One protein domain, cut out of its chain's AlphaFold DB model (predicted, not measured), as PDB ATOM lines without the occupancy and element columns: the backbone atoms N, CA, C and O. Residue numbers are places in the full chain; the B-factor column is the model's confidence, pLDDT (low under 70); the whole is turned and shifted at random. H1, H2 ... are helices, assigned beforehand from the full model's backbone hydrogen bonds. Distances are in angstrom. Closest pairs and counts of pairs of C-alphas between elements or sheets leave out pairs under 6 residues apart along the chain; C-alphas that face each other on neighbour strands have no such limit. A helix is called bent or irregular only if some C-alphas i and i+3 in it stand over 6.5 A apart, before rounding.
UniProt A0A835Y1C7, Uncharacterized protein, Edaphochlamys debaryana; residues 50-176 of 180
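AT A GLANCE: This is residues 50 to 176 of the 180 residues of an uncharacterized protein of Edaphochlamys debaryana (UniProt A0A835Y1C7). One long bent helix, H1, runs through the domain; H3, H4, H6 and H8 pack round its second arm, H1b, while its first arm, H1a, reaches to one end with H5 packed on it. H2 and H7 pack on each other near the last residues of H1b. The printed part has 127 residues with eight named helices, H1 to H8 in chain order, and no named strand: all helix, mostly crossed. It is compact, with a radius of gyration of the C-alphas of 13.9 A and spans of 43 by 30 by 25 A.

HOW THE PARTS SIT: H1, residues 50 to 75, is the hub; by its hydrogen bonds it was assigned as one helix, but it is bent, with C-alphas 59 and 62 7.1 A apart and arms H1a, residues 50 to 59, and H1b, residues 62 to 75, at a steep tilt of 50 degrees. H2, residues 97 to 106, touches H7, residues 165 to 171; their closest C-alphas, Ala 105 and Ala 167, are 5.3 A apart. H3, residues 110 to 122, touches H1b with residues 117 to 121 alone, closest at C-alphas Ala 69 and Ile 121, 5.3 A. H4, residues 133 to 145, touches H1b, closest at C-alphas Leu 64 and Met 143, 6.3 A. H5, residues 149 to 154, touches H1a, closest at C-alphas Ala 57 and Leu 151, 4.8 A. H6, residues 156 to 163, touches H1b at a steep tilt of 65 degrees, closest at C-alphas Ala 68 and Glu 158, 5.2 A. H8, residues 173 to 176, touches residues 74 to 75 of H1b alone. Every O i to N i+4 pair is within hydrogen-bond range in H1a, H1b, H2, H4, H5, H6 and H7; H3 has 8 of 9, and H8 is too short for one.

IN THESE COORDINATES: H1a begins at C-alpha 50 (8.648, -40.925, 8.699); H8 ends at C-alpha 176 (42.154, -26.223, 2.333). H1b is 20.4 A long, H4 18.5 A and H3 18.0 A.

THE WHOLE: The printed part has no cut. The link from H1 to H2 is long, 21 residues. Residues 81 to 88 and 124 to 128 have pLDDT under 70.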
ATOM      1  N   GLU A  50       7.536 -40.015   8.978       90.12
ATOM      2  CA  GLU A  50       8.648 -40.925   8.699       90.12
ATOM      3  C   GLU A  50       8.927 -41.044   7.192       90.12
ATOM      4  O   GLU A  50      10.077 -40.943   6.758       90.12
ATOM      5  N   GLU A  51       7.886 -41.189   6.370       91.88
ATOM      6  CA  GLU A  51       8.019 -41.235   4.912       91.88
ATOM      7  C   GLU A  51       8.608 -39.933   4.351       91.88
ATOM      8  O   GLU A  51       9.538 -39.970   3.544       91.88
ATOM      9  N   MET A  52       8.132 -38.782   4.830       91.50
ATOM     10  CA  MET A  52       8.648 -37.472   4.437       91.50
ATOM     11  C   MET A  52      10.135 -37.321   4.792       91.50
ATOM     12  O   MET A  52      10.920 -36.895   3.944       91.50
ATOM     13  N   HIS A  53      10.550 -37.716   6.001       89.56
ATOM     14  CA  HIS A  53      11.963 -37.693   6.395       89.56
ATOM     15  C   HIS A  53      12.821 -38.611   5.513       89.56
ATOM     16  O   HIS A  53      13.905 -38.218   5.085       89.56
ATOM     17  N   ASN A  54      12.317 -39.799   5.178       90.62
ATOM     18  CA  ASN A  54      13.008 -40.735   4.293       90.62
ATOM     19  C   ASN A  54      13.145 -40.209   2.858       90.62
ATOM     20  O   ASN A  54      14.186 -40.403   2.228       90.62
ATOM     21  N   LEU A  55      12.113 -39.554   2.320       91.75
ATOM     22  CA  LEU A  55      12.171 -38.936   0.995       91.75
ATOM     23  C   LEU A  55      13.150 -37.761   0.968       91.75
ATOM     24  O   LEU A  55      13.956 -37.672   0.043       91.75
ATOM     25  N   HIS A  56      13.136 -36.924   2.008       89.06
ATOM     26  CA  HIS A  56      14.078 -35.817   2.159       89.06
ATOM     27  C   HIS A  56      15.533 -36.307   2.261       89.06
ATOM     28  O   HIS A  56      16.422 -35.784   1.595       89.06
ATOM     29  N   ALA A  57      15.798 -37.373   3.024       90.88
ATOM     30  CA  ALA A  57      17.127 -37.983   3.065       90.88
ATOM     31  C   ALA A  57      17.557 -38.504   1.681       90.88
ATOM     32  O   ALA A  57      18.671 -38.247   1.220       90.88
ATOM     33  N   LYS A  58      16.658 -39.187   0.960       91.81
ATOM     34  CA  LYS A  58      16.949 -39.717  -0.381       91.81
ATOM     35  C   LYS A  58      17.265 -38.628  -1.405       91.81
ATOM     36  O   LYS A  58      18.130 -38.866  -2.248       91.81
ATOM     37  N   SER A  59      16.599 -37.470  -1.353       92.50
ATOM     38  CA  SER A  59      16.867 -36.378  -2.299       92.50
ATOM     39  C   SER A  59      18.275 -35.803  -2.142       92.50
ATOM     40  O   SER A  59      18.908 -35.481  -3.144       92.50
ATOM     41  N   HIS A  60      18.797 -35.754  -0.913       92.25
ATOM     42  CA  HIS A  60      20.107 -35.158  -0.605       92.25
ATOM     43  C   HIS A  60      21.271 -36.149  -0.638       92.25
ATOM     44  O   HIS A  60      22.430 -35.757  -0.761       92.25
ATOM     45  N   LEU A  61      20.978 -37.449  -0.588       91.62
ATOM     46  CA  LEU A  61      21.967 -38.527  -0.526       91.62
ATOM     47  C   LEU A  61      23.027 -38.464  -1.631       91.62
ATOM     48  O   LEU A  61      24.186 -38.810  -1.411       91.62
ATOM     49  N   ARG A  62      22.631 -38.064  -2.841       90.06
ATOM     50  CA  ARG A  62      23.564 -37.947  -3.962       90.06
ATOM     51  C   ARG A  62      24.523 -36.772  -3.762       90.06
ATOM     52  O   ARG A  62      25.724 -36.993  -3.860       90.06
ATOM     53  N   LYS A  63      24.007 -35.585  -3.419       91.38
ATOM     54  CA  LYS A  63      24.827 -34.396  -3.142       91.38
ATOM     55  C   LYS A  63      25.805 -34.672  -2.000       91.38
ATOM     56  O   LYS A  63      27.006 -34.531  -2.206       91.38
ATOM     57  N   LEU A  64      25.318 -35.216  -0.880       93.94
ATOM     58  CA  LEU A  64      26.140 -35.626   0.267       93.94
ATOM     59  C   LEU A  64      27.352 -36.470  -0.154       93.94
ATOM     60  O   LEU A  64      28.487 -36.192   0.227       93.94
ATOM     61  N   ARG A  65      27.110 -37.500  -0.971       92.56
ATOM     62  CA  ARG A  65      28.161 -38.403  -1.456       92.56
ATOM     63  C   ARG A  65      29.204 -37.697  -2.298       92.56
ATOM     64  O   ARG A  65      30.376 -38.056  -2.224       92.56
ATOM     65  N   ASN A  66      28.791 -36.733  -3.110       90.88
ATOM     66  CA  ASN A  66      29.728 -35.972  -3.922       90.88
ATOM     67  C   ASN A  66      30.585 -35.076  -3.043       90.88
ATOM     68  O   ASN A  66      31.801 -35.107  -3.185       90.88
ATOM     69  N   VAL A  67      29.968 -34.310  -2.142       92.62
ATOM     70  CA  VAL A  67      30.688 -33.378  -1.265       92.62
ATOM     71  C   VAL A  67      31.700 -34.150  -0.421       92.62
ATOM     72  O   VAL A  67      32.890 -33.852  -0.472       92.62
ATOM     73  N   ALA A  68      31.282 -35.243   0.227       94.31
ATOM     74  CA  ALA A  68      32.189 -36.103   0.987       94.31
ATOM     75  C   ALA A  68      33.337 -36.668   0.127       94.31
ATOM     76  O   ALA A  68      34.484 -36.699   0.569       94.31
ATOM     77  N   ALA A  69      33.061 -37.078  -1.116       91.50
ATOM     78  CA  ALA A  69      34.106 -37.538  -2.030       91.50
ATOM     79  C   ALA A  69      35.118 -36.432  -2.369       91.50
ATOM     80  O   ALA A  69      36.309 -36.719  -2.453       91.50
ATOM     81  N   HIS A  70      34.673 -35.186  -2.559       90.62
ATOM     82  CA  HIS A  70      35.572 -34.060  -2.826       90.62
ATOM     83  C   HIS A  70      36.417 -33.703  -1.605       90.62
ATOM     84  O   HIS A  70      37.621 -33.534  -1.762       90.62
ATOM     85  N   VAL A  71      35.841 -33.702  -0.398       93.38
ATOM     86  CA  VAL A  71      36.607 -33.512   0.846       93.38
ATOM     87  C   VAL A  71      37.731 -34.542   0.960       93.38
ATOM     88  O   VAL A  71      38.877 -34.179   1.222       93.38
ATOM     89  N   ILE A  72      37.431 -35.824   0.715       92.25
ATOM     90  CA  ILE A  72      38.449 -36.882   0.726       92.25
ATOM     91  C   ILE A  72      39.538 -36.583  -0.312       92.25
ATOM     92  O   ILE A  72      40.721 -36.626   0.007       92.25
ATOM     93  N   LYS A  73      39.149 -36.279  -1.554       89.75
ATOM     94  CA  LYS A  73      40.090 -36.002  -2.648       89.75
ATOM     95  C   LYS A  73      41.038 -34.856  -2.320       89.75
ATOM     96  O   LYS A  73      42.248 -35.033  -2.439       89.75
ATOM     97  N   VAL A  74      40.500 -33.730  -1.852       90.19
ATOM     98  CA  VAL A  74      41.300 -32.562  -1.466       90.19
ATOM     99  C   VAL A  74      42.279 -32.931  -0.364       90.19
ATOM    100  O   VAL A  74      43.463 -32.653  -0.498       90.19
ATOM    101  N   ALA A  75      41.833 -33.633   0.678       90.81
ATOM    102  CA  ALA A  75      42.707 -34.019   1.781       90.81
ATOM    103  C   ALA A  75      43.835 -34.987   1.378       90.81
ATOM    104  O   ALA A  75      44.872 -35.037   2.035       90.81
ATOM    105  N   PHE A  76      43.666 -35.738   0.285       88.81
ATOM    106  CA  PHE A  76      44.723 -36.563  -0.305       88.81
ATOM    107  C   PHE A  76      45.516 -35.847  -1.415       88.81
ATOM    108  O   PHE A  76      46.350 -36.471  -2.076       88.81
ATOM    109  N   GLY A  77      45.319 -34.537  -1.585       85.81
ATOM    110  CA  GLY A  77      46.064 -33.695  -2.521       85.81
ATOM    111  C   GLY A  77      45.619 -33.833  -3.977       85.81
ATOM    112  O   GLY A  77      46.383 -33.506  -4.885       85.81
ATOM    113  N   GLU A  78      44.416 -34.349  -4.230       85.25
ATOM    114  CA  GLU A  78      43.840 -34.359  -5.572       85.25
ATOM    115  C   GLU A  78      43.198 -33.009  -5.908       85.25
ATOM    116  O   GLU A  78      42.450 -32.433  -5.119       85.25
ATOM    117  N   GLU A  79      43.433 -32.527  -7.129       78.19
ATOM    118  CA  GLU A  79      42.770 -31.328  -7.642       78.19
ATOM    119  C   GLU A  79      41.278 -31.592  -7.896       78.19
ATOM    120  O   GLU A  79      40.917 -32.539  -8.602       78.19
ATOM    121  N   LEU A  80      40.410 -30.685  -7.432       76.88
ATOM    122  CA  LEU A  80      38.950 -30.768  -7.593       76.88
ATOM    123  C   LEU A  80      38.496 -31.006  -9.046       76.88
ATOM    124  O   LEU A  80      37.535 -31.736  -9.293       76.88
ATOM    125  N   ARG A  81      39.221 -30.442 -10.024       67.88
ATOM    126  CA  ARG A  81      38.877 -30.503 -11.457       67.88
ATOM    127  C   ARG A  81      39.437 -31.722 -12.198       67.88
ATOM    128  O   ARG A  81      38.986 -32.011 -13.309       67.88
ATOM    129  N   LYS A  82      40.417 -32.450 -11.646       62.91
ATOM    130  CA  LYS A  82      41.073 -33.569 -12.349       62.91
ATOM    131  C   LYS A  82      40.485 -34.907 -11.910       62.91
ATOM    132  O   LYS A  82      40.930 -35.539 -10.966       62.91
ATOM    133  N   THR A  83      39.519 -35.404 -12.679       54.47
ATOM    134  CA  THR A  83      38.857 -36.699 -12.430       54.47
ATOM    135  C   THR A  83      39.518 -37.902 -13.101       54.47
ATOM    136  O   THR A  83      39.062 -39.028 -12.911       54.47
ATOM    137  N   LYS A  84      40.574 -37.712 -13.906       51.62
ATOM    138  CA  LYS A  84      41.097 -38.801 -14.750       51.62
ATOM    139  C   LYS A  84      41.810 -39.915 -13.981       51.62
ATOM    140  O   LYS A  84      41.781 -41.044 -14.460       51.62
ATOM    141  N   HIS A  85      42.378 -39.639 -12.806       53.03
ATOM    142  CA  HIS A  85      43.119 -40.630 -12.018       53.03
ATOM    143  C   HIS A  85      43.005 -40.352 -10.514       53.03
ATOM    144  O   HIS A  85      44.003 -39.993  -9.896       53.03
ATOM    145  N   SER A  86      41.811 -40.510  -9.924       61.16
ATOM    146  CA  SER A  86      41.728 -40.486  -8.459       61.16
ATOM    147  C   SER A  86      42.584 -41.619  -7.907       61.16
ATOM    148  O   SER A  86      42.358 -42.787  -8.252       61.16
ATOM    149  N   GLN A  87      43.587 -41.284  -7.106       61.94
ATOM    150  CA  GLN A  87      44.431 -42.280  -6.479       61.94
ATOM    151  C   GLN A  87      43.586 -43.002  -5.438       61.94
ATOM    152  O   GLN A  87      42.959 -42.396  -4.574       61.94
ATOM    153  N   HIS A  88      43.542 -44.328  -5.524       67.38
ATOM    154  CA  HIS A  88      42.880 -45.104  -4.487       67.38
ATOM    155  C   HIS A  88      43.608 -44.870  -3.166       67.38
ATOM    156  O   HIS A  88      44.816 -45.092  -3.082       67.38
ATOM    157  N   VAL A  89      42.873 -44.495  -2.118       72.25
ATOM    158  CA  VAL A  89      43.438 -44.277  -0.777       72.25
ATOM    159  C   VAL A  89      44.135 -45.552  -0.293       72.25
ATOM    160  O   VAL A  89      45.178 -45.499   0.355       72.25
ATOM    161  N   LYS A  90      43.638 -46.726  -0.709       70.00
ATOM    162  CA  LYS A  90      44.299 -48.011  -0.439       70.00
ATOM    163  C   LYS A  90      45.728 -48.147  -0.960       70.00
ATOM    164  O   LYS A  90      46.466 -48.950  -0.401       70.00
ATOM    165  N   GLN A  91      46.123 -47.407  -1.993       78.50
ATOM    166  CA  GLN A  91      47.482 -47.479  -2.540       78.50
ATOM    167  C   GLN A  91      48.517 -46.775  -1.651       78.50
ATOM    168  O   GLN A  91      49.700 -47.064  -1.784       78.50
ATOM    169  N   ARG A  92      48.084 -45.900  -0.731       80.38
ATOM    170  CA  ARG A  92      48.973 -45.190   0.205       80.38
ATOM    171  C   ARG A  92      49.372 -46.040   1.416       80.38
ATOM    172  O   ARG A  92      50.494 -45.947   1.894       80.38
ATOM    173  N   GLY A  93      48.486 -46.936   1.855       84.88
ATOM    174  CA  GLY A  93      48.709 -47.795   3.023       84.88
ATOM    175  C   GLY A  93      48.329 -47.130   4.354       84.88
ATOM    176  O   GLY A  93      48.240 -45.914   4.456       84.88
ATOM    177  N   ALA A  94      48.097 -47.938   5.394       89.38
ATOM    178  CA  ALA A  94      47.623 -47.458   6.702       89.38
ATOM    179  C   ALA A  94      48.675 -46.673   7.508       89.38
ATOM    180  O   ALA A  94      48.332 -45.947   8.436       89.38
ATOM    181  N   GLN A  95      49.955 -46.832   7.161       89.62
ATOM    182  CA  GLN A  95      51.075 -46.150   7.817       89.62
ATOM    183  C   GLN A  95      51.391 -44.783   7.197       89.62
ATOM    184  O   GLN A  95      52.228 -44.061   7.729       89.62
ATOM    185  N   ASP A  96      50.730 -44.429   6.094       91.88
ATOM    186  CA  ASP A  96      50.888 -43.129   5.452       91.88
ATOM    187  C   ASP A  96      50.414 -42.001   6.382       91.88
ATOM    188  O   ASP A  96      49.347 -42.085   6.998       91.88
ATOM    189  N   ASP A  97      51.216 -40.942   6.497       91.75
ATOM    190  CA  ASP A  97      50.955 -39.825   7.411       91.75
ATOM    191  C   ASP A  97      49.638 -39.114   7.096       91.75
ATOM    192  O   ASP A  97      48.896 -38.772   8.019       91.75
ATOM    193  N   SER A  98      49.292 -38.965   5.811       91.44
ATOM    194  CA  SER A  98      48.020 -38.362   5.404       91.44
ATOM    195  C   SER A  98      46.838 -39.255   5.780       91.44
ATOM    196  O   SER A  98      45.835 -38.773   6.303       91.44
ATOM    197  N   VAL A  99      46.965 -40.577   5.634       93.38
ATOM    198  CA  VAL A  99      45.910 -41.512   6.056       93.38
ATOM    199  C   VAL A  99      45.722 -41.474   7.576       93.38
ATOM    200  O   VAL A  99      44.585 -41.403   8.044       93.38
ATOM    201  N   ARG A 100      46.810 -41.472   8.356       95.88
ATOM    202  CA  ARG A 100      46.746 -41.408   9.826       95.88
ATOM    203  C   ARG A 100      46.177 -40.082  10.325       95.88
ATOM    204  O   ARG A 100      45.350 -40.092  11.234       95.88
ATOM    205  N   ALA A 101      46.563 -38.961   9.718       94.44
ATOM    206  CA  ALA A 101      46.038 -37.641  10.058       94.44
ATOM    207  C   ALA A 101      44.530 -37.536   9.772       94.44
ATOM    208  O   ALA A 101      43.764 -37.115  10.641       94.44
ATOM    209  N   PHE A 102      44.082 -37.998   8.600       95.31
ATOM    210  CA  PHE A 102      42.661 -38.009   8.241       95.31
ATOM    211  C   PHE A 102      41.855 -38.933   9.169       95.31
ATOM    212  O   PHE A 102      40.776 -38.570   9.640       95.31
ATOM    213  N   ALA A 103      42.391 -40.116   9.479       95.94
ATOM    214  CA  ALA A 103      41.762 -41.066  10.395       95.94
ATOM    215  C   ALA A 103      41.652 -40.487  11.814       95.94
ATOM    216  O   ALA A 103      40.599 -40.591  12.443       95.94
ATOM    217  N   GLY A 104      42.692 -39.784  12.275       96.44
ATOM    218  CA  GLY A 104      42.692 -39.047  13.535       96.44
ATOM    219  C   GLY A 104      41.636 -37.939  13.587       96.44
ATOM    220  O   GLY A 104      40.921 -37.835  14.583       96.44
ATOM    221  N   ALA A 105      41.467 -37.166  12.508       96.00
ATOM    222  CA  ALA A 105      40.427 -36.135  12.415       96.00
ATOM    223  C   ALA A 105      39.005 -36.720  12.503       96.00
ATOM    224  O   ALA A 105      38.112 -36.113  13.101       96.00
ATOM    225  N   LEU A 106      38.804 -37.920  11.953       96.50
ATOM    226  CA  LEU A 106      37.547 -38.662  12.055       96.50
ATOM    227  C   LEU A 106      37.396 -39.475  13.351       96.50
ATOM    228  O   LEU A 106      36.293 -39.939  13.630       96.50
ATOM    229  N   GLN A 107      38.463 -39.629  14.142       96.69
ATOM    230  CA  GLN A 107      38.524 -40.493  15.329       96.69
ATOM    231  C   GLN A 107      38.233 -41.972  15.014       96.69
ATOM    232  O   GLN A 107      37.505 -42.649  15.739       96.69
ATOM    233  N   VAL A 108      38.799 -42.475  13.916       96.56
ATOM    234  CA  VAL A 108      38.644 -43.865  13.462       96.56
ATOM    235  C   VAL A 108      39.998 -44.500  13.160       96.56
ATOM    236  O   VAL A 108      40.994 -43.809  12.972       96.56
ATOM    237  N   GLU A 109      40.023 -45.827  13.049       96.12
ATOM    238  CA  GLU A 109      41.226 -46.554  12.635       96.12
ATOM    239  C   GLU A 109      41.559 -46.320  11.143       96.12
ATOM    240  O   GLU A 109      40.645 -46.367  10.301       96.12
ATOM    241  N   PRO A 110      42.846 -46.146  10.776       94.31
ATOM    242  CA  PRO A 110      43.295 -45.945   9.395       94.31
ATOM    243  C   PRO A 110      42.766 -46.986   8.397       94.31
ATOM    244  O   PRO A 110      42.243 -46.634   7.339       94.31
ATOM    245  N   GLU A 111      42.813 -48.277   8.729       93.38
ATOM    246  CA  GLU A 111      42.350 -49.360   7.851       93.38
ATOM    247  C   GLU A 111      40.840 -49.303   7.599       93.38
ATOM    248  O   GLU A 111      40.336 -49.781   6.571       93.38
ATOM    249  N   THR A 112      40.087 -48.768   8.558       93.75
ATOM    250  CA  THR A 112      38.641 -48.580   8.441       93.75
ATOM    251  C   THR A 112      38.346 -47.394   7.529       93.75
ATOM    252  O   THR A 112      37.584 -47.555   6.570       93.75
ATOM    253  N   LEU A 113      39.031 -46.264   7.740       93.69
ATOM    254  CA  LEU A 113      38.961 -45.102   6.852       93.69
ATOM    255  C   LEU A 113      39.277 -45.487   5.404       93.69
ATOM    256  O   LEU A 113      38.486 -45.195   4.514       93.69
ATOM    257  N   MET A 114      40.393 -46.177   5.151       92.00
ATOM    258  CA  MET A 114      40.817 -46.535   3.790       92.00
ATOM    259  C   MET A 114      39.739 -47.326   3.041       92.00
ATOM    260  O   MET A 114      39.494 -47.112   1.853       92.00
ATOM    261  N   ARG A 115      39.070 -48.260   3.733       90.62
ATOM    262  CA  ARG A 115      37.985 -49.060   3.151       90.62
ATOM    263  C   ARG A 115      36.748 -48.219   2.855       90.62
ATOM    264  O   ARG A 115      36.094 -48.495   1.849       90.62
ATOM    265  N   ALA A 116      36.423 -47.253   3.708       91.75
ATOM    266  CA  ALA A 116      35.292 -46.353   3.516       91.75
ATOM    267  C   ALA A 116      35.557 -45.327   2.405       91.75
ATOM    268  O   ALA A 116      34.769 -45.230   1.465       91.75
ATOM    269  N   ALA A 117      36.701 -44.644   2.455       89.88
ATOM    270  CA  ALA A 117      37.105 -43.617   1.502       89.88
ATOM    271  C   ALA A 117      37.145 -44.152   0.064       89.88
ATOM    272  O   ALA A 117      36.562 -43.553  -0.837       89.88
ATOM    273  N   ASP A 118      37.717 -45.341  -0.144       87.19
ATOM    274  CA  ASP A 118      37.700 -46.005  -1.450       87.19
ATOM    275  C   ASP A 118      36.276 -46.235  -1.974       87.19
ATOM    276  O   ASP A 118      36.014 -46.030  -3.157       87.19
ATOM    277  N   ARG A 119      35.340 -46.676  -1.121       88.25
ATOM    278  CA  ARG A 119      33.944 -46.907  -1.538       88.25
ATOM    279  C   ARG A 119      33.258 -45.604  -1.930       88.25
ATOM    280  O   ARG A 119      32.464 -45.609  -2.867       88.25
ATOM    281  N   ILE A 120      33.562 -44.518  -1.223       89.50
ATOM    282  CA  ILE A 120      33.009 -43.191  -1.496       89.50
ATOM    283  C   ILE A 120      33.562 -42.657  -2.823       89.50
ATOM    284  O   ILE A 120      32.780 -42.289  -3.695       89.50
ATOM    285  N   ILE A 121      34.885 -42.698  -3.024       84.31
ATOM    286  CA  ILE A 121      35.544 -42.189  -4.240       84.31
ATOM    287  C   ILE A 121      35.179 -43.011  -5.484       84.31
ATOM    288  O   ILE A 121      34.950 -42.451  -6.555       84.31
ATOM    289  N   THR A 122      35.117 -44.343  -5.371       80.31
ATOM    290  CA  THR A 122      34.827 -45.229  -6.521       80.31
ATOM    291  C   THR A 122      33.376 -45.179  -6.979       80.31
ATOM    292  O   THR A 122      33.053 -45.625  -8.087       80.31
ATOM    293  N   ARG A 123      32.479 -44.628  -6.160       78.94
ATOM    294  CA  ARG A 123      31.088 -44.436  -6.546       78.94
ATOM    295  C   ARG A 123      31.026 -43.368  -7.633       78.94
ATOM    296  O   ARG A 123      31.424 -42.226  -7.433       78.94
ATOM    297  N   ARG A 124      30.519 -43.739  -8.816       63.25
ATOM    298  CA  ARG A 124      30.310 -42.787  -9.916       63.25
ATOM    299  C   ARG A 124      29.282 -41.735  -9.506       63.25
ATOM    300  O   ARG A 124      28.076 -41.965  -9.583       63.25
ATOM    301  N   ASN A 125      29.803 -40.580  -9.146       63.97
ATOM    302  CA  ASN A 125      29.088 -39.390  -8.740       63.97
ATOM    303  C   ASN A 125      29.085 -38.425  -9.937       63.97
ATOM    304  O   ASN A 125      30.136 -37.951 -10.350       63.97
ATOM    305  N   ARG A 126      27.927 -38.254 -10.594       63.59
ATOM    306  CA  ARG A 126      27.776 -37.521 -11.875       63.59
ATOM    307  C   ARG A 126      27.391 -36.040 -11.707       63.59
ATOM    308  O   ARG A 126      26.818 -35.474 -12.632       63.59
ATOM    309  N   ASP A 127      27.588 -35.453 -10.535       65.50
ATOM    310  CA  ASP A 127      27.255 -34.038 -10.324       65.50
ATOM    311  C   ASP A 127      28.407 -33.104 -10.646       65.50
ATOM    312  O   ASP A 127      29.534 -33.538 -10.891       65.50
ATOM    313  N   ALA A 128      28.062 -31.818 -10.663       67.69
ATOM    314  CA  ALA A 128      29.009 -30.731 -10.746       67.69
ATOM    315  C   ALA A 128      30.100 -30.899  -9.680       67.69
ATOM    316  O   ALA A 128      29.843 -31.282  -8.537       67.69
ATOM    317  N   HIS A 129      31.328 -30.660 -10.114       74.38
ATOM    318  CA  HIS A 129      32.483 -30.576  -9.240       74.38
ATOM    319  C   HIS A 129      32.573 -29.131  -8.743       74.38
ATOM    320  O   HIS A 129      32.415 -28.240  -9.584       74.38
ATOM    321  N   PRO A 130      32.840 -28.893  -7.449       79.19
ATOM    322  CA  PRO A 130      33.108 -27.543  -6.976       79.19
ATOM    323  C   PRO A 130      34.314 -26.972  -7.732       79.19
ATOM    324  O   PRO A 130      35.271 -27.688  -8.060       79.19
ATOM    325  N   ASN A 131      34.238 -25.691  -8.080       79.94
ATOM    326  CA  ASN A 131      35.227 -25.015  -8.909       79.94
ATOM    327  C   ASN A 131      36.504 -24.680  -8.139       79.94
ATOM    328  O   ASN A 131      37.564 -24.610  -8.779       79.94
ATOM    329  N   ASP A 132      36.381 -24.487  -6.825       87.75
ATOM    330  CA  ASP A 132      37.413 -24.112  -5.859       87.75
ATOM    331  C   ASP A 132      37.056 -24.598  -4.432       87.75
ATOM    332  O   ASP A 132      36.069 -25.312  -4.230       87.75
ATOM    333  N   ILE A 133      37.920 -24.290  -3.456       90.19
ATOM    334  CA  ILE A 133      37.746 -24.690  -2.051       90.19
ATOM    335  C   ILE A 133      36.617 -23.902  -1.379       90.19
ATOM    336  O   ILE A 133      35.914 -24.475  -0.551       90.19
ATOM    337  N   ALA A 134      36.395 -22.643  -1.760       91.19
ATOM    338  CA  ALA A 134      35.300 -21.832  -1.233       91.19
ATOM    339  C   ALA A 134      33.927 -22.436  -1.580       91.19
ATOM    340  O   ALA A 134      33.091 -22.608  -0.697       91.19
ATOM    341  N   GLU A 135      33.718 -22.869  -2.828       91.19
ATOM    342  CA  GLU A 135      32.487 -23.567  -3.224       91.19
ATOM    343  C   GLU A 135      32.336 -24.916  -2.497       91.19
ATOM    344  O   GLU A 135      31.223 -25.313  -2.154       91.19
ATOM    345  N   LEU A 136      33.443 -25.617  -2.212       92.25
ATOM    346  CA  LEU A 136      33.407 -26.829  -1.388       92.25
ATOM    347  C   LEU A 136      33.028 -26.524   0.071       92.25
ATOM    348  O   LEU A 136      32.285 -27.303   0.665       92.25
ATOM    349  N   ASP A 137      33.523 -25.427   0.647       93.75
ATOM    350  CA  ASP A 137      33.165 -24.979   1.997       93.75
ATOM    351  C   ASP A 137      31.658 -24.674   2.090       93.75
ATOM    352  O   ASP A 137      30.997 -25.185   3.000       93.75
ATOM    353  N   ASP A 138      31.107 -23.938   1.118       94.31
ATOM    354  CA  ASP A 138      29.672 -23.629   1.028       94.31
ATOM    355  C   ASP A 138      28.827 -24.910   0.909       94.31
ATOM    356  O   ASP A 138      27.838 -25.100   1.624       94.31
ATOM    357  N   ASP A 139      29.241 -25.837   0.039       93.94
ATOM    358  CA  ASP A 139      28.572 -27.126  -0.142       93.94
ATOM    359  C   ASP A 139      28.603 -27.977   1.137       93.94
ATOM    360  O   ASP A 139      27.638 -28.691   1.440       93.94
ATOM    361  N   VAL A 140      29.703 -27.933   1.895       95.50
ATOM    362  CA  VAL A 140      29.814 -28.627   3.182       95.50
ATOM    363  C   VAL A 140      28.893 -27.995   4.221       95.50
ATOM    364  O   VAL A 140      28.208 -28.740   4.926       95.50
ATOM    365  N   GLU A 141      28.844 -26.666   4.321       96.25
ATOM    366  CA  GLU A 141      27.962 -25.964   5.258       96.25
ATOM    367  C   GLU A 141      26.486 -26.253   4.959       96.25
ATOM    368  O   GLU A 141      25.728 -26.642   5.858       96.25
ATOM    369  N   GLU A 142      26.090 -26.171   3.683       95.00
ATOM    370  CA  GLU A 142      24.746 -26.542   3.245       95.00
ATOM    371  C   GLU A 142      24.439 -27.987   3.650       95.00
ATOM    372  O   GLU A 142      23.432 -28.250   4.313       95.00
ATOM    373  N   MET A 143      25.324 -28.930   3.315       95.50
ATOM    374  CA  MET A 143      25.091 -30.338   3.614       95.50
ATOM    375  C   MET A 143      25.048 -30.626   5.111       95.50
ATOM    376  O   MET A 143      24.217 -31.434   5.527       95.50
ATOM    377  N   ALA A 144      25.878 -29.970   5.922       96.06
ATOM    378  CA  ALA A 144      25.881 -30.124   7.374       96.06
ATOM    379  C   ALA A 144      24.521 -29.749   7.984       96.06
ATOM    380  O   ALA A 144      24.032 -30.454   8.870       96.06
ATOM    381  N   SER A 145      23.867 -28.705   7.460       94.88
ATOM    382  CA  SER A 145      22.525 -28.281   7.895       94.88
ATOM    383  C   SER A 145      21.405 -29.267   7.523       94.88
ATOM    384  O   SER A 145      20.334 -29.261   8.134       94.88
ATOM    385  N   LEU A 146      21.651 -30.140   6.539       93.69
ATOM    386  CA  LEU A 146      20.684 -31.098   5.998       93.69
ATOM    387  C   LEU A 146      20.845 -32.515   6.568       93.69
ATOM    388  O   LEU A 146      20.044 -33.403   6.241       93.69
ATOM    389  N   ILE A 147      21.855 -32.755   7.412       94.19
ATOM    390  CA  ILE A 147      22.052 -34.059   8.047       94.19
ATOM    391  C   ILE A 147      20.902 -34.338   9.015       94.19
ATOM    392  O   ILE A 147      20.610 -33.585   9.939       94.19
ATOM    393  N   THR A 148      20.240 -35.468   8.787       92.94
ATOM    394  CA  THR A 148      19.157 -35.991   9.623       92.94
ATOM    395  C   THR A 148      19.472 -37.439   9.993       92.94
ATOM    396  O   THR A 148      20.205 -38.094   9.247       92.94
ATOM    397  N   PRO A 149      18.863 -38.004  11.053       93.62
ATOM    398  CA  PRO A 149      19.085 -39.407  11.419       93.62
ATOM    399  C   PRO A 149      18.790 -40.396  10.280       93.62
ATOM    400  O   PRO A 149      19.476 -41.402  10.116       93.62
ATOM    401  N   ALA A 150      17.788 -40.097   9.444       92.94
ATOM    402  CA  ALA A 150      17.470 -40.908   8.270       92.94
ATOM    403  C   ALA A 150      18.594 -40.874   7.220       92.94
ATOM    404  O   ALA A 150      18.862 -41.885   6.574       92.94
ATOM    405  N   LEU A 151      19.261 -39.729   7.051       93.56
ATOM    406  CA  LEU A 151      20.384 -39.590   6.128       93.56
ATOM    407  C   LEU A 151      21.643 -40.285   6.663       93.56
ATOM    408  O   LEU A 151      22.294 -41.003   5.906       93.56
ATOM    409  N   GLU A 152      21.924 -40.159   7.962       95.06
ATOM    410  CA  GLU A 152      23.015 -40.878   8.637       95.06
ATOM    411  C   GLU A 152      22.852 -42.395   8.501       95.06
ATOM    412  O   GLU A 152      23.798 -43.087   8.127       95.06
ATOM    413  N   ALA A 153      21.633 -42.917   8.674       94.06
ATOM    414  CA  ALA A 153      21.348 -44.338   8.473       94.06
ATOM    415  C   ALA A 153      21.593 -44.817   7.025       94.06
ATOM    416  O   ALA A 153      21.844 -46.000   6.794       94.06
ATOM    417  N   MET A 154      21.518 -43.921   6.031       93.94
ATOM    418  CA  MET A 154      21.739 -44.245   4.614       93.94
ATOM    419  C   MET A 154      23.193 -44.055   4.149       93.94
ATOM    420  O   MET A 154      23.595 -44.665   3.147       93.94
ATOM    421  N   ALA A 155      23.950 -43.171   4.802       94.44
ATOM    422  CA  ALA A 155      25.286 -42.733   4.395       94.44
ATOM    423  C   ALA A 155      26.110 -42.234   5.594       94.44
ATOM    424  O   ALA A 155      26.516 -41.074   5.658       94.44
ATOM    425  N   GLU A 156      26.332 -43.134   6.551       96.25
ATOM    426  CA  GLU A 156      27.039 -42.869   7.809       96.25
ATOM    427  C   GLU A 156      28.414 -42.223   7.586       96.25
ATOM    428  O   GLU A 156      28.717 -41.184   8.167       96.25
ATOM    429  N   TRP A 157      29.234 -42.799   6.702       97.00
ATOM    430  CA  TRP A 157      30.596 -42.322   6.458       97.00
ATOM    431  C   TRP A 157      30.630 -40.948   5.806       97.00
ATOM    432  O   TRP A 157      31.441 -40.104   6.181       97.00
ATOM    433  N   GLU A 158      29.761 -40.719   4.826       96.75
ATOM    434  CA  GLU A 158      29.666 -39.427   4.170       96.75
ATOM    435  C   GLU A 158      29.185 -38.350   5.156       96.75
ATOM    436  O   GLU A 158      29.773 -37.274   5.192       96.75
ATOM    437  N   CYS A 159      28.208 -38.652   6.024       97.25
ATOM    438  CA  CYS A 159      27.783 -37.738   7.092       97.25
ATOM    439  C   CYS A 159      28.919 -37.439   8.079       97.25
ATOM    440  O   CYS A 159      29.156 -36.274   8.395       97.25
ATOM    441  N   LEU A 160      29.656 -38.465   8.516       97.81
ATOM    442  CA  LEU A 160      30.781 -38.313   9.441       97.81
ATOM    443  C   LEU A 160      31.858 -37.376   8.877       97.81
ATOM    444  O   LEU A 160      32.371 -36.525   9.601       97.81
ATOM    445  N   ILE A 161      32.182 -37.501   7.586       97.38
ATOM    446  CA  ILE A 161      33.158 -36.630   6.912       97.38
ATOM    447  C   ILE A 161      32.701 -35.170   6.935       97.38
ATOM    448  O   ILE A 161      33.487 -34.300   7.299       97.38
ATOM    449  N   ILE A 162      31.436 -34.908   6.593       97.69
ATOM    450  CA  ILE A 162      30.861 -33.554   6.607       97.69
ATOM    451  C   ILE A 162      30.861 -32.977   8.028       97.69
ATOM    452  O   ILE A 162      31.346 -31.871   8.248       97.69
ATOM    453  N   GLN A 163      30.411 -33.745   9.023       97.38
ATOM    454  CA  GLN A 163      30.384 -33.307  10.426       97.38
ATOM    455  C   GLN A 163      31.783 -33.034  10.998       97.38
ATOM    456  O   GLN A 163      31.945 -32.192  11.881       97.38
ATOM    457  N   ARG A 164      32.807 -33.746  10.516       97.56
ATOM    458  CA  ARG A 164      34.205 -33.593  10.950       97.56
ATOM    459  C   ARG A 164      35.034 -32.711  10.024       97.56
ATOM    460  O   ARG A 164      36.242 -32.608  10.225       97.56
ATOM    461  N   TYR A 165      34.410 -32.028   9.070       97.06
ATOM    462  CA  TYR A 165      35.118 -31.250   8.062       97.06
ATOM    463  C   TYR A 165      36.081 -30.211   8.649       97.06
ATOM    464  O   TYR A 165      37.236 -30.142   8.240       97.06
ATOM    465  N   ALA A 166      35.668 -29.482   9.690       95.69
ATOM    466  CA  ALA A 166      36.545 -28.525  10.366       95.69
ATOM    467  C   ALA A 166      37.813 -29.185  10.943       95.69
ATOM    468  O   ALA A 166      38.906 -28.636  10.823       95.69
ATOM    469  N   ALA A 167      37.697 -30.386  11.521       96.31
ATOM    470  CA  ALA A 167      38.852 -31.133  12.021       96.31
ATOM    471  C   ALA A 167      39.762 -31.608  10.877       96.31
ATOM    472  O   ALA A 167      40.980 -31.581  11.024       96.31
ATOM    473  N   ILE A 168      39.180 -31.989   9.734       96.06
ATOM    474  CA  ILE A 168      39.926 -32.356   8.521       96.06
ATOM    475  C   ILE A 168      40.725 -31.150   8.003       96.06
ATOM    476  O   ILE A 168      41.921 -31.283   7.755       96.06
ATOM    477  N   LYS A 169      40.114 -29.958   7.912       95.06
ATOM    478  CA  LYS A 169      40.819 -28.729   7.498       95.06
ATOM    479  C   LYS A 169      42.016 -28.424   8.397       95.06
ATOM    480  O   LYS A 169      43.074 -28.055   7.902       95.06
ATOM    481  N   LEU A 170      41.873 -28.619   9.710       94.50
ATOM    482  CA  LEU A 170      42.948 -28.360  10.673       94.50
ATOM    483  C   LEU A 170      44.165 -29.274  10.496       94.50
ATOM    484  O   LEU A 170      45.278 -28.845  10.782       94.50
ATOM    485  N   VAL A 171      43.972 -30.517  10.042       95.00
ATOM    486  CA  VAL A 171      45.087 -31.451   9.808       95.00
ATOM    487  C   VAL A 171      45.680 -31.344   8.396       95.00
ATOM    488  O   VAL A 171      46.787 -31.829   8.176       95.00
ATOM    489  N   PHE A 172      44.994 -30.671   7.465       92.00
ATOM    490  CA  PHE A 172      45.459 -30.422   6.092       92.00
ATOM    491  C   PHE A 172      45.365 -28.938   5.686       92.00
ATOM    492  O   PHE A 172      44.787 -28.629   4.642       92.00
ATOM    493  N   PRO A 173      45.922 -27.991   6.461       91.19
ATOM    494  CA  PRO A 173      45.709 -26.562   6.219       91.19
ATOM    495  C   PRO A 173      46.181 -26.127   4.826       91.19
ATOM    496  O   PRO A 173      45.487 -25.385   4.144       91.19
ATOM    497  N   GLU A 174      47.304 -26.665   4.349       90.19
ATOM    498  CA  GLU A 174      47.873 -26.337   3.033       90.19
ATOM    499  C   GLU A 174      46.975 -26.740   1.851       90.19
ATOM    500  O   GLU A 174      47.104 -26.179   0.767       90.19
ATOM    501  N   LEU A 175      46.069 -27.704   2.047       87.69
ATOM    502  CA  LEU A 175      45.173 -28.216   1.001       87.69
ATOM    503  C   LEU A 175      43.804 -27.525   1.009       87.69
ATOM    504  O   LEU A 175      43.084 -27.593   0.017       87.69
ATOM    505  N   PHE A 176      43.448 -26.876   2.120       86.00
ATOM    506  CA  PHE A 176      42.154 -26.223   2.333       86.00
ATOM    507  C   PHE A 176      42.260 -24.706   2.568       86.00
ATOM    508  O   PHE A 176      41.270 -24.070   2.930       86.00
TER     509      PHE A 176